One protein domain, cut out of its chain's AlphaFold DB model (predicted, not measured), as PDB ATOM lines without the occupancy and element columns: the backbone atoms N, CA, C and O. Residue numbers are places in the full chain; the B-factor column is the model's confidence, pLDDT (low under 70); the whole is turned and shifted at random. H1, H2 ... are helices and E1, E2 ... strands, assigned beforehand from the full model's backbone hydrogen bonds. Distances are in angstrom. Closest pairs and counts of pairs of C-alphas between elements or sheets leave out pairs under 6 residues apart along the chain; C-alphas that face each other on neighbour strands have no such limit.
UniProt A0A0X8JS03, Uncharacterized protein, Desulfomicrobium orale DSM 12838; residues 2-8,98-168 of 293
ATOM      1  N   SER A   2     264.445 268.406 166.755       44.66
ATOM      2  CA  SER A   2     265.234 267.996 165.578       44.66
ATOM      3  C   SER A   2     265.575 266.508 165.696       44.66
ATOM      4  O   SER A   2     265.855 266.048 166.802       44.66
ATOM      5  N   LEU A   3     265.534 265.772 164.583       44.53
ATOM      6  CA  LEU A   3     266.027 264.387 164.512       44.53
ATOM      7  C   LEU A   3     267.543 264.316 164.619       44.53
ATOM      8  O   LEU A   3     268.083 263.367 165.178       44.53
ATOM      9  N   ILE A   4     268.197 265.337 164.072       44.03
ATOM     10  CA  ILE A   4     269.640 265.421 163.962       44.03
ATOM     11  C   ILE A   4     270.162 266.184 165.177       44.03
ATOM     12  O   ILE A   4     269.703 267.300 165.459       44.03
ATOM     13  N   ASP A   5     271.121 265.589 165.887       44.75
ATOM     14  CA  ASP A   5     271.839 266.267 166.964       44.75
ATOM     15  C   ASP A   5     272.476 267.567 166.424       44.75
ATOM     16  O   ASP A   5     273.110 267.526 165.370       44.75
ATOM     17  N   PRO A   6     272.361 268.725 167.102       38.50
ATOM     18  CA  PRO A   6     273.035 269.964 166.699       38.50
ATOM     19  C   PRO A   6     274.546 269.811 166.434       38.50
ATOM     20  O   PRO A   6     275.082 270.469 165.548       38.50
ATOM     21  N   VAL A   7     275.227 268.923 167.160       34.72
ATOM     22  CA  VAL A   7     276.636 268.534 167.013       34.72
ATOM     23  C   VAL A   7     276.842 267.597 165.820       34.72
ATOM     24  O   VAL A   7     277.857 267.721 165.138       34.72
ATOM     25  N   TYR A   8     275.897 266.712 165.492       43.44
ATOM     26  CA  TYR A   8     275.947 265.948 164.236       43.44
ATOM     27  C   TYR A   8     275.662 266.844 163.027       43.44
ATOM     28  O   TYR A   8     276.337 266.723 162.014       43.44
ATOM     29  N   GLY A  98     275.627 254.156 155.297       77.00
ATOM     30  CA  GLY A  98     274.205 254.296 155.005       77.00
ATOM     31  C   GLY A  98     273.241 253.999 156.159       77.00
ATOM     32  O   GLY A  98     273.353 254.510 157.273       77.00
ATOM     33  N   VAL A  99     272.320 253.081 155.877       85.44
ATOM     34  CA  VAL A  99     271.292 252.516 156.769       85.44
ATOM     35  C   VAL A  99     271.867 251.903 158.063       85.44
ATOM     36  O   VAL A  99     271.156 251.789 159.065       85.44
ATOM     37  N   SER A 100     273.154 251.540 158.082       89.62
ATOM     38  CA  SER A 100     273.842 250.949 159.239       89.62
ATOM     39  C   SER A 100     274.684 251.934 160.058       89.62
ATOM     40  O   SER A 100     275.295 251.514 161.042       89.62
ATOM     41  N   ALA A 101     274.742 253.213 159.668       86.44
ATOM     42  CA  ALA A 101     275.612 254.203 160.298       86.44
ATOM     43  C   ALA A 101     275.326 254.347 161.801       86.44
ATOM     44  O   ALA A 101     274.172 254.470 162.209       86.44
ATOM     45  N   ILE A 102     276.379 254.379 162.622       89.06
ATOM     46  CA  ILE A 102     276.273 254.598 164.070       89.06
ATOM     47  C   ILE A 102     277.149 255.783 164.463       89.06
ATOM     48  O   ILE A 102     278.360 255.766 164.241       89.06
ATOM     49  N   GLY A 103     276.532 256.786 165.075       86.56
ATOM     50  CA  GLY A 103     277.193 257.955 165.641       86.56
ATOM     51  C   GLY A 103     277.121 257.963 167.164       86.56
ATOM     52  O   GLY A 103     276.375 257.202 167.784       86.56
ATOM     53  N   TYR A 104     277.934 258.815 167.779       87.31
ATOM     54  CA  TYR A 104     277.846 259.092 169.206       87.31
ATOM     55  C   TYR A 104     278.318 260.507 169.518       87.31
ATOM     56  O   TYR A 104     279.420 260.901 169.130       87.31
ATOM     57  N   ASP A 105     277.533 261.215 170.322       81.44
ATOM     58  CA  ASP A 105     277.962 262.441 170.978       81.44
ATOM     59  C   ASP A 105     277.368 262.576 172.398       81.44
ATOM     60  O   ASP A 105     276.496 261.820 172.846       81.44
ATOM     61  N   LYS A 106     277.888 263.541 173.165       76.94
ATOM     62  CA  LYS A 106     277.540 263.725 174.583       76.94
ATOM     63  C   LYS A 106     276.140 264.301 174.819       76.94
ATOM     64  O   LYS A 106     275.623 264.121 175.919       76.94
ATOM     65  N   ASN A 107     275.543 264.957 173.833       74.62
ATOM     66  CA  ASN A 107     274.245 265.617 173.927       74.62
ATOM     67  C   ASN A 107     273.128 264.732 173.357       74.62
ATOM     68  O   ASN A 107     272.083 264.608 173.994       74.62
ATOM     69  N   GLY A 108     273.372 264.058 172.232       68.69
ATOM     70  CA  GLY A 108     272.398 263.221 171.517       68.69
ATOM     71  C   GLY A 108     272.429 261.748 171.899       68.69
ATOM     72  O   GLY A 108     271.426 261.041 171.778       68.69
ATOM     73  N   GLY A 109     273.552 261.288 172.456       88.19
ATOM     74  CA  GLY A 109     273.757 259.873 172.771       88.19
ATOM     75  C   GLY A 109     274.207 259.104 171.550       88.19
ATOM     76  O   GLY A 109     274.750 259.677 170.610       88.19
ATOM     77  N   THR A 110     274.013 257.791 171.577       92.06
ATOM     78  CA  THR A 110     274.212 256.972 170.381       92.06
ATOM     79  C   THR A 110     273.109 257.285 169.367       92.06
ATOM     80  O   THR A 110     271.932 257.363 169.739       92.06
ATOM     81  N   SER A 111     273.484 257.480 168.108       90.31
ATOM     82  CA  SER A 111     272.593 257.781 166.984       90.31
ATOM     83  C   SER A 111     272.727 256.720 165.894       90.31
ATOM     84  O   SER A 111     273.799 256.140 165.718       90.31
ATOM     85  N   TYR A 112     271.636 256.444 165.179       89.56
ATOM     86  CA  TYR A 112     271.530 255.246 164.347       89.56
ATOM     87  C   TYR A 112     270.921 255.513 162.966       89.56
ATOM     88  O   TYR A 112     269.948 256.257 162.833       89.56
ATOM     89  N   GLY A 113     271.446 254.834 161.952       88.06
ATOM     90  CA  GLY A 113     270.889 254.786 160.606       88.06
ATOM     91  C   GLY A 113     271.167 256.003 159.738       88.06
ATOM     92  O   GLY A 113     271.892 256.921 160.126       88.06
ATOM     93  N   ALA A 114     270.549 256.005 158.558       81.06
ATOM     94  CA  ALA A 114     270.727 257.036 157.542       81.06
ATOM     95  C   ALA A 114     270.336 258.426 158.063       81.06
ATOM     96  O   ALA A 114     271.022 259.391 157.775       81.06
ATOM     97  N   TYR A 115     269.302 258.506 158.905       79.06
ATOM     98  CA  TYR A 115     268.803 259.764 159.477       79.06
ATOM     99  C   TYR A 115     269.340 260.064 160.884       79.06
ATOM    100  O   TYR A 115     268.842 260.972 161.547       79.06
ATOM    101  N   GLN A 116     270.310 259.276 161.371       84.69
ATOM    102  CA  GLN A 116     270.909 259.406 162.705       84.69
ATOM    103  C   GLN A 116     269.889 259.594 163.834       84.69
ATOM    104  O   GLN A 116     269.952 260.538 164.619       84.69
ATOM    105  N   ILE A 117     268.962 258.645 163.946       85.06
ATOM    106  CA  ILE A 117     267.923 258.621 164.975       85.06
ATOM    107  C   ILE A 117     268.590 258.600 166.356       85.06
ATOM    108  O   ILE A 117     269.188 257.598 166.755       85.06
ATOM    109  N   ALA A 118     268.510 259.723 167.071       84.31
ATOM    110  CA  ALA A 118     269.173 259.912 168.355       84.31
ATOM    111  C   ALA A 118     268.445 259.194 169.505       84.31
ATOM    112  O   ALA A 118     267.213 259.196 169.600       84.31
ATOM    113  N   SER A 119     269.224 258.610 170.417       87.50
ATOM    114  CA  SER A 119     268.710 257.854 171.567       87.50
ATOM    115  C   SER A 119     268.254 258.733 172.734       87.50
ATOM    116  O   SER A 119     267.200 258.470 173.308       87.50
ATOM    117  N   ARG A 120     268.986 259.802 173.085       83.38
ATOM    118  CA  ARG A 120     268.637 260.660 174.237       83.38
ATOM    119  C   ARG A 120     267.289 261.390 174.146       83.38
ATOM    120  O   ARG A 120     266.623 261.458 175.173       83.38
ATOM    121  N   PRO A 121     266.852 261.940 172.996       79.12
ATOM    122  CA  PRO A 121     265.570 262.643 172.925       79.12
ATOM    123  C   PRO A 121     264.346 261.707 172.904       79.12
ATOM    124  O   PRO A 121     263.224 262.190 172.776       79.12
ATOM    125  N   GLY A 122     264.536 260.384 173.001       84.31
ATOM    126  CA  GLY A 122     263.455 259.391 172.945       84.31
ATOM    127  C   GLY A 122     262.980 259.060 171.526       84.31
ATOM    128  O   GLY A 122     262.060 258.263 171.350       84.31
ATOM    129  N   THR A 123     263.601 259.630 170.490       84.94
ATOM    130  CA  THR A 123     263.221 259.359 169.096       84.94
ATOM    131  C   THR A 123     263.502 257.911 168.694       84.94
ATOM    132  O   THR A 123     262.747 257.339 167.911       84.94
ATOM    133  N   MET A 124     264.535 257.283 169.266       91.50
ATOM    134  CA  MET A 124     264.772 255.850 169.066       91.50
ATOM    135  C   MET A 124     263.630 254.987 169.619       91.50
ATOM    136  O   MET A 124     263.188 254.057 168.950       91.50
ATOM    137  N   ASP A 125     263.080 255.326 170.786       92.75
ATOM    138  CA  ASP A 125     261.943 254.590 171.351       92.75
ATOM    139  C   ASP A 125     260.700 254.729 170.462       92.75
ATOM    140  O   ASP A 125     259.956 253.768 170.258       92.75
ATOM    141  N   GLN A 126     260.504 255.906 169.861       91.19
ATOM    142  CA  GLN A 126     259.449 256.130 168.869       91.19
ATOM    143  C   GLN A 126     259.672 255.300 167.602       91.19
ATOM    144  O   GLN A 126     258.709 254.733 167.084       91.19
ATOM    145  N   PHE A 127     260.912 255.185 167.122       94.56
ATOM    146  CA  PHE A 127     261.241 254.347 165.968       94.56
ATOM    147  C   PHE A 127     260.980 252.865 166.254       94.56
ATOM    148  O   PHE A 127     260.293 252.191 165.491       94.56
ATOM    149  N   ILE A 128     261.435 252.365 167.403       96.88
ATOM    150  CA  ILE A 128     261.146 251.000 167.859       96.88
ATOM    151  C   ILE A 128     259.630 250.781 168.006       96.88
ATOM    152  O   ILE A 128     259.115 249.711 167.675       96.88
ATOM    153  N   SER A 129     258.890 251.787 168.485       96.50
ATOM    154  CA  SER A 129     257.429 251.732 168.566       96.50
ATOM    155  C   SER A 129     256.782 251.613 167.184       96.50
ATOM    156  O   SER A 129     255.954 250.728 166.965       96.50
ATOM    157  N   PHE A 130     257.227 252.443 166.237       95.62
ATOM    158  CA  PHE A 130     256.815 252.422 164.836       95.62
ATOM    159  C   PHE A 130     257.070 251.059 164.173       95.62
ATOM    160  O   PHE A 130     256.204 250.551 163.459       95.62
ATOM    161  N   LEU A 131     258.205 250.417 164.471       97.50
ATOM    162  CA  LEU A 131     258.521 249.085 163.958       97.50
ATOM    163  C   LEU A 131     257.561 247.997 164.463       97.50
ATOM    164  O   LEU A 131     257.337 247.038 163.731       97.50
ATOM    165  N   ASN A 132     256.935 248.129 165.642       95.12
ATOM    166  CA  ASN A 132     256.019 247.093 166.154       95.12
ATOM    167  C   ASN A 132     254.838 246.815 165.208       95.12
ATOM    168  O   ASN A 132     254.310 245.711 165.223       95.12
ATOM    169  N   GLY A 133     254.411 247.798 164.408       92.62
ATOM    170  CA  GLY A 133     253.316 247.634 163.445       92.62
ATOM    171  C   GLY A 133     253.757 247.236 162.034       92.62
ATOM    172  O   GLY A 133     252.900 247.033 161.178       92.62
ATOM    173  N   LYS A 134     255.067 247.176 161.763       94.94
ATOM    174  CA  LYS A 134     255.621 247.004 160.408       94.94
ATOM    175  C   LYS A 134     256.607 245.847 160.308       94.94
ATOM    176  O   LYS A 134     256.462 245.023 159.420       94.94
ATOM    177  N   GLU A 135     257.560 245.773 161.233       97.56
ATOM    178  CA  GLU A 135     258.538 244.687 161.361       97.56
ATOM    179  C   GLU A 135     258.691 244.295 162.844       97.56
ATOM    180  O   GLU A 135     259.682 244.650 163.499       97.56
ATOM    181  N   PRO A 136     257.714 243.565 163.420       97.88
ATOM    182  CA  PRO A 136     257.692 243.264 164.852       97.88
ATOM    183  C   PRO A 136     258.948 242.534 165.343       97.88
ATOM    184  O   PRO A 136     259.412 242.784 166.453       97.88
ATOM    185  N   ARG A 137     259.541 241.662 164.513       98.38
ATOM    186  CA  ARG A 137     260.764 240.924 164.870       98.38
ATOM    187  C   ARG A 137     261.955 241.859 165.085       98.38
ATOM    188  O   ARG A 137     262.698 241.674 166.046       98.38
ATOM    189  N   TRP A 138     262.123 242.872 164.234       98.50
ATOM    190  CA  TRP A 138     263.183 243.872 164.396       98.50
ATOM    191  C   TRP A 138     262.943 244.747 165.622       98.50
ATOM    192  O   TRP A 138     263.878 245.005 166.375       98.50
ATOM    193  N   ALA A 139     261.690 245.130 165.882       98.31
ATOM    194  CA  ALA A 139     261.340 245.863 167.095       98.31
ATOM    195  C   ALA A 139     261.685 245.065 168.367       98.31
ATOM    196  O   ALA A 139     262.275 245.611 169.296       98.31
ATOM    197  N   VAL A 140     261.354 243.768 168.401       98.50
ATOM    198  CA  VAL A 140     261.690 242.870 169.520       98.50
ATOM    199  C   VAL A 140     263.202 242.730 169.680       98.50
ATOM    200  O   VAL A 140     263.692 242.849 170.799       98.50
ATOM    201  N   ALA A 141     263.943 242.535 168.587       98.50
ATOM    202  CA  ALA A 141     265.398 242.418 168.631       98.50
ATOM    203  C   ALA A 141     266.063 243.691 169.188       98.50
ATOM    204  O   ALA A 141     266.898 243.599 170.085       98.50
ATOM    205  N   LEU A 142     265.653 244.875 168.718       98.19
ATOM    206  CA  LEU A 142     266.175 246.155 169.208       98.19
ATOM    207  C   LEU A 142     265.823 246.395 170.683       98.19
ATOM    208  O   LEU A 142     266.665 246.862 171.441       98.19
ATOM    209  N   LYS A 143     264.611 246.030 171.125       97.88
ATOM    210  CA  LYS A 143     264.232 246.102 172.549       97.88
ATOM    211  C   LYS A 143     265.068 245.158 173.416       97.88
ATOM    212  O   LYS A 143     265.492 245.542 174.502       97.88
ATOM    213  N   ALA A 144     265.297 243.933 172.945       98.12
ATOM    214  CA  ALA A 144     266.079 242.926 173.661       98.12
ATOM    215  C   ALA A 144     267.566 243.304 173.774       98.12
ATOM    216  O   ALA A 144     268.221 242.894 174.728       98.12
ATOM    217  N   ALA A 145     268.075 244.120 172.847       97.88
ATOM    218  CA  ALA A 145     269.439 244.642 172.862       97.88
ATOM    219  C   ALA A 145     269.720 245.651 173.996       97.88
ATOM    220  O   ALA A 145     270.863 246.060 174.189       97.88
ATOM    221  N   GLY A 146     268.695 246.072 174.745       96.06
ATOM    222  CA  GLY A 146     268.843 246.969 175.886       96.06
ATOM    223  C   GLY A 146     268.802 248.460 175.518       96.06
ATOM    224  O   GLY A 146     268.232 248.840 174.495       96.06
ATOM    225  N   PRO A 147     269.340 249.346 176.380       96.06
ATOM    226  CA  PRO A 147     269.230 250.790 176.198       96.06
ATOM    227  C   PRO A 147     269.834 251.285 174.879       96.06
ATOM    228  O   PRO A 147     270.984 250.995 174.551       96.06
ATOM    229  N   ALA A 148     269.085 252.130 174.165       94.62
ATOM    230  CA  ALA A 148     269.532 252.706 172.900       94.62
ATOM    231  C   ALA A 148     270.773 253.601 173.029       94.62
ATOM    232  O   ALA A 148     271.557 253.720 172.092       94.62
ATOM    233  N   ASN A 149     270.954 254.262 174.169       94.81
ATOM    234  CA  ASN A 149     272.134 255.078 174.418       94.81
ATOM    235  C   ASN A 149     273.217 254.229 175.088       94.81
ATOM    236  O   ASN A 149     273.203 254.065 176.307       94.81
ATOM    237  N   THR A 150     274.171 253.722 174.311       95.62
ATOM    238  CA  THR A 150     275.267 252.894 174.842       95.62
ATOM    239  C   THR A 150     276.464 253.718 175.312       95.62
ATOM    240  O   THR A 150     277.465 253.164 175.765       95.62
ATOM    241  N   GLY A 151     276.412 255.048 175.175       93.88
ATOM    242  CA  GLY A 151     277.551 255.918 175.472       93.88
ATOM    243  C   GLY A 151     278.698 255.810 174.457       93.88
ATOM    244  O   GLY A 151     279.771 256.367 174.690       93.88
ATOM    245  N   SER A 152     278.508 255.077 173.353       93.31
ATOM    246  CA  SER A 152     279.498 254.902 172.288       93.31
ATOM    247  C   SER A 152     278.841 254.436 170.979       93.31
ATOM    248  O   SER A 152     277.620 254.342 170.889       93.31
ATOM    249  N   THR A 153     279.646 254.105 169.966       92.31
ATOM    250  CA  THR A 153     279.201 253.467 168.710       92.31
ATOM    251  C   THR A 153     279.204 251.925 168.764       92.31
ATOM    252  O   THR A 153     279.006 251.246 167.748       92.31
ATOM    253  N   ARG A 154     279.454 251.358 169.952       96.06
ATOM    254  CA  ARG A 154     279.585 249.918 170.232       96.06
ATOM    255  C   ARG A 154     278.592 249.466 171.309       96.06
ATOM    256  O   ARG A 154     278.049 250.299 172.038       96.06
ATOM    257  N   GLY A 155     278.390 248.153 171.403       97.00
ATOM    258  CA  GLY A 155     277.482 247.495 172.346       97.00
ATOM    259  C   GLY A 155     276.356 246.743 171.639       97.00
ATOM    260  O   GLY A 155     276.214 246.839 170.417       97.00
ATOM    261  N   ASP A 156     275.537 246.056 172.432       98.19
ATOM    262  CA  ASP A 156     274.489 245.156 171.945       98.19
ATOM    263  C   ASP A 156     273.510 245.855 170.992       98.19
ATOM    264  O   ASP A 156     273.241 245.348 169.904       98.19
ATOM    265  N   MET A 157     273.036 247.062 171.331       98.06
ATOM    266  CA  MET A 157     272.143 247.826 170.448       98.06
ATOM    267  C   MET A 157     272.804 248.183 169.096       98.06
ATOM    268  O   MET A 157     272.222 247.851 168.059       98.06
ATOM    269  N   PRO A 158     274.007 248.798 169.028       97.94
ATOM    270  CA  PRO A 158     274.727 248.978 167.763       97.94
ATOM    271  C   PRO A 158     274.979 247.691 166.971       97.94
ATOM    272  O   PRO A 158     274.922 247.718 165.739       97.94
ATOM    273  N   ASP A 159     275.253 246.570 167.639       98.38
ATOM    274  CA  ASP A 159     275.484 245.285 166.973       98.38
ATOM    275  C   ASP A 159     274.203 244.717 166.356       98.38
ATOM    276  O   ASP A 159     274.207 244.335 165.180       98.38
ATOM    277  N   VAL A 160     273.090 244.747 167.094       98.62
ATOM    278  CA  VAL A 160     271.768 244.347 166.593       98.62
ATOM    279  C   VAL A 160     271.315 245.258 165.455       98.62
ATOM    280  O   VAL A 160     270.861 244.754 164.428       98.62
ATOM    281  N   TRP A 161     271.512 246.575 165.565       98.25
ATOM    282  CA  TRP A 161     271.203 247.518 164.486       98.25
ATOM    283  C   TRP A 161     271.938 247.168 163.191       98.25
ATOM    284  O   TRP A 161     271.329 247.056 162.126       98.25
ATOM    285  N   ARG A 162     273.259 246.954 163.275       97.25
ATOM    286  CA  ARG A 162     274.068 246.553 162.116       97.25
ATOM    287  C   ARG A 162     273.650 245.189 161.576       97.25
ATOM    288  O   ARG A 162     273.711 244.983 160.369       97.25
ATOM    289  N   SER A 163     273.234 244.267 162.442       97.94
ATOM    290  CA  SER A 163     272.717 242.964 162.022       97.94
ATOM    291  C   SER A 163     271.442 243.106 161.197       97.94
ATOM    292  O   SER A 163     271.377 242.552 160.105       97.94
ATOM    293  N   ILE A 164     270.474 243.897 161.664       97.69
ATOM    294  CA  ILE A 164     269.229 244.181 160.936       97.69
ATOM    295  C   ILE A 164     269.531 244.861 159.595       97.69
ATOM    296  O   ILE A 164     269.021 244.443 158.557       97.69
ATOM    297  N   ALA A 165     270.422 245.858 159.594       93.62
ATOM    298  CA  ALA A 165     270.816 246.564 158.378       93.62
ATOM    299  C   ALA A 165     271.513 245.664 157.345       93.62
ATOM    300  O   ALA A 165     271.391 245.916 156.154       93.62
ATOM    301  N   ARG A 166     272.231 244.618 157.776       94.94
ATOM    302  CA  ARG A 166     272.797 243.606 156.866       94.94
ATOM    303  C   ARG A 166     271.762 242.597 156.384       94.94
ATOM    304  O   ARG A 166     271.906 242.077 155.287       94.94
ATOM    305  N   GLU A 167     270.772 242.292 157.215       95.56
ATOM    306  CA  GLU A 167     269.760 241.283 156.921       95.56
ATOM    307  C   GLU A 167     268.864 241.698 155.748       95.56
ATOM    308  O   GLU A 167     268.647 240.912 154.830       95.56
ATOM    309  N   ASN A 168     268.374 242.941 155.760       92.75
ATOM    310  CA  ASN A 168     267.625 243.513 154.646       92.75
ATOM    311  C   ASN A 168     267.836 245.042 154.588       92.75
ATOM    312  O   ASN A 168     267.039 245.800 155.157       92.75
TER     313      ASN A 168
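This is residues 2 to 8 and 98 to 168 of the 293 residues of an uncharacterized protein of Desulfomicrobium orale DSM 12838 (UniProt A0A0X8JS03). Three helices, H1 to H3, fold back on each other, with strand hairpin E1 and E2 near H3. The 78 printed residues, under half in named elements, run E1, E2, H1, H2, H3, mixed class. The whole is compact, radius of gyration of the C-alphas 11.3 A, spans 32 by 22 by 21 A.

E1, residues 102 to 105, and E2, residues 109 to 112, form an antiparallel hairpin, N 103 and O 111 within hydrogen-bond range at 2.9 A. H1, residues 123 to 131, and H2, residues 136 to 144, touch as a helical hairpin, closest C-alphas 128 and 139, 5.2 A. H2 and H3, residues 156 to 167, form another across a long link, closest C-alphas 142 and 157, 6.3 A. Every helix O i to N i+4 pair is within range.

C-alpha 102 begins E1 at (276.273, 254.598, 164.070); C-alpha 167 ends H3 at (269.760, 241.283, 156.921).

Residues 9 to 97 are cut out, C-alphas 8 and 98 being 15.0 A apart. Residues 2 to 8 and 108 have pLDDT under 70.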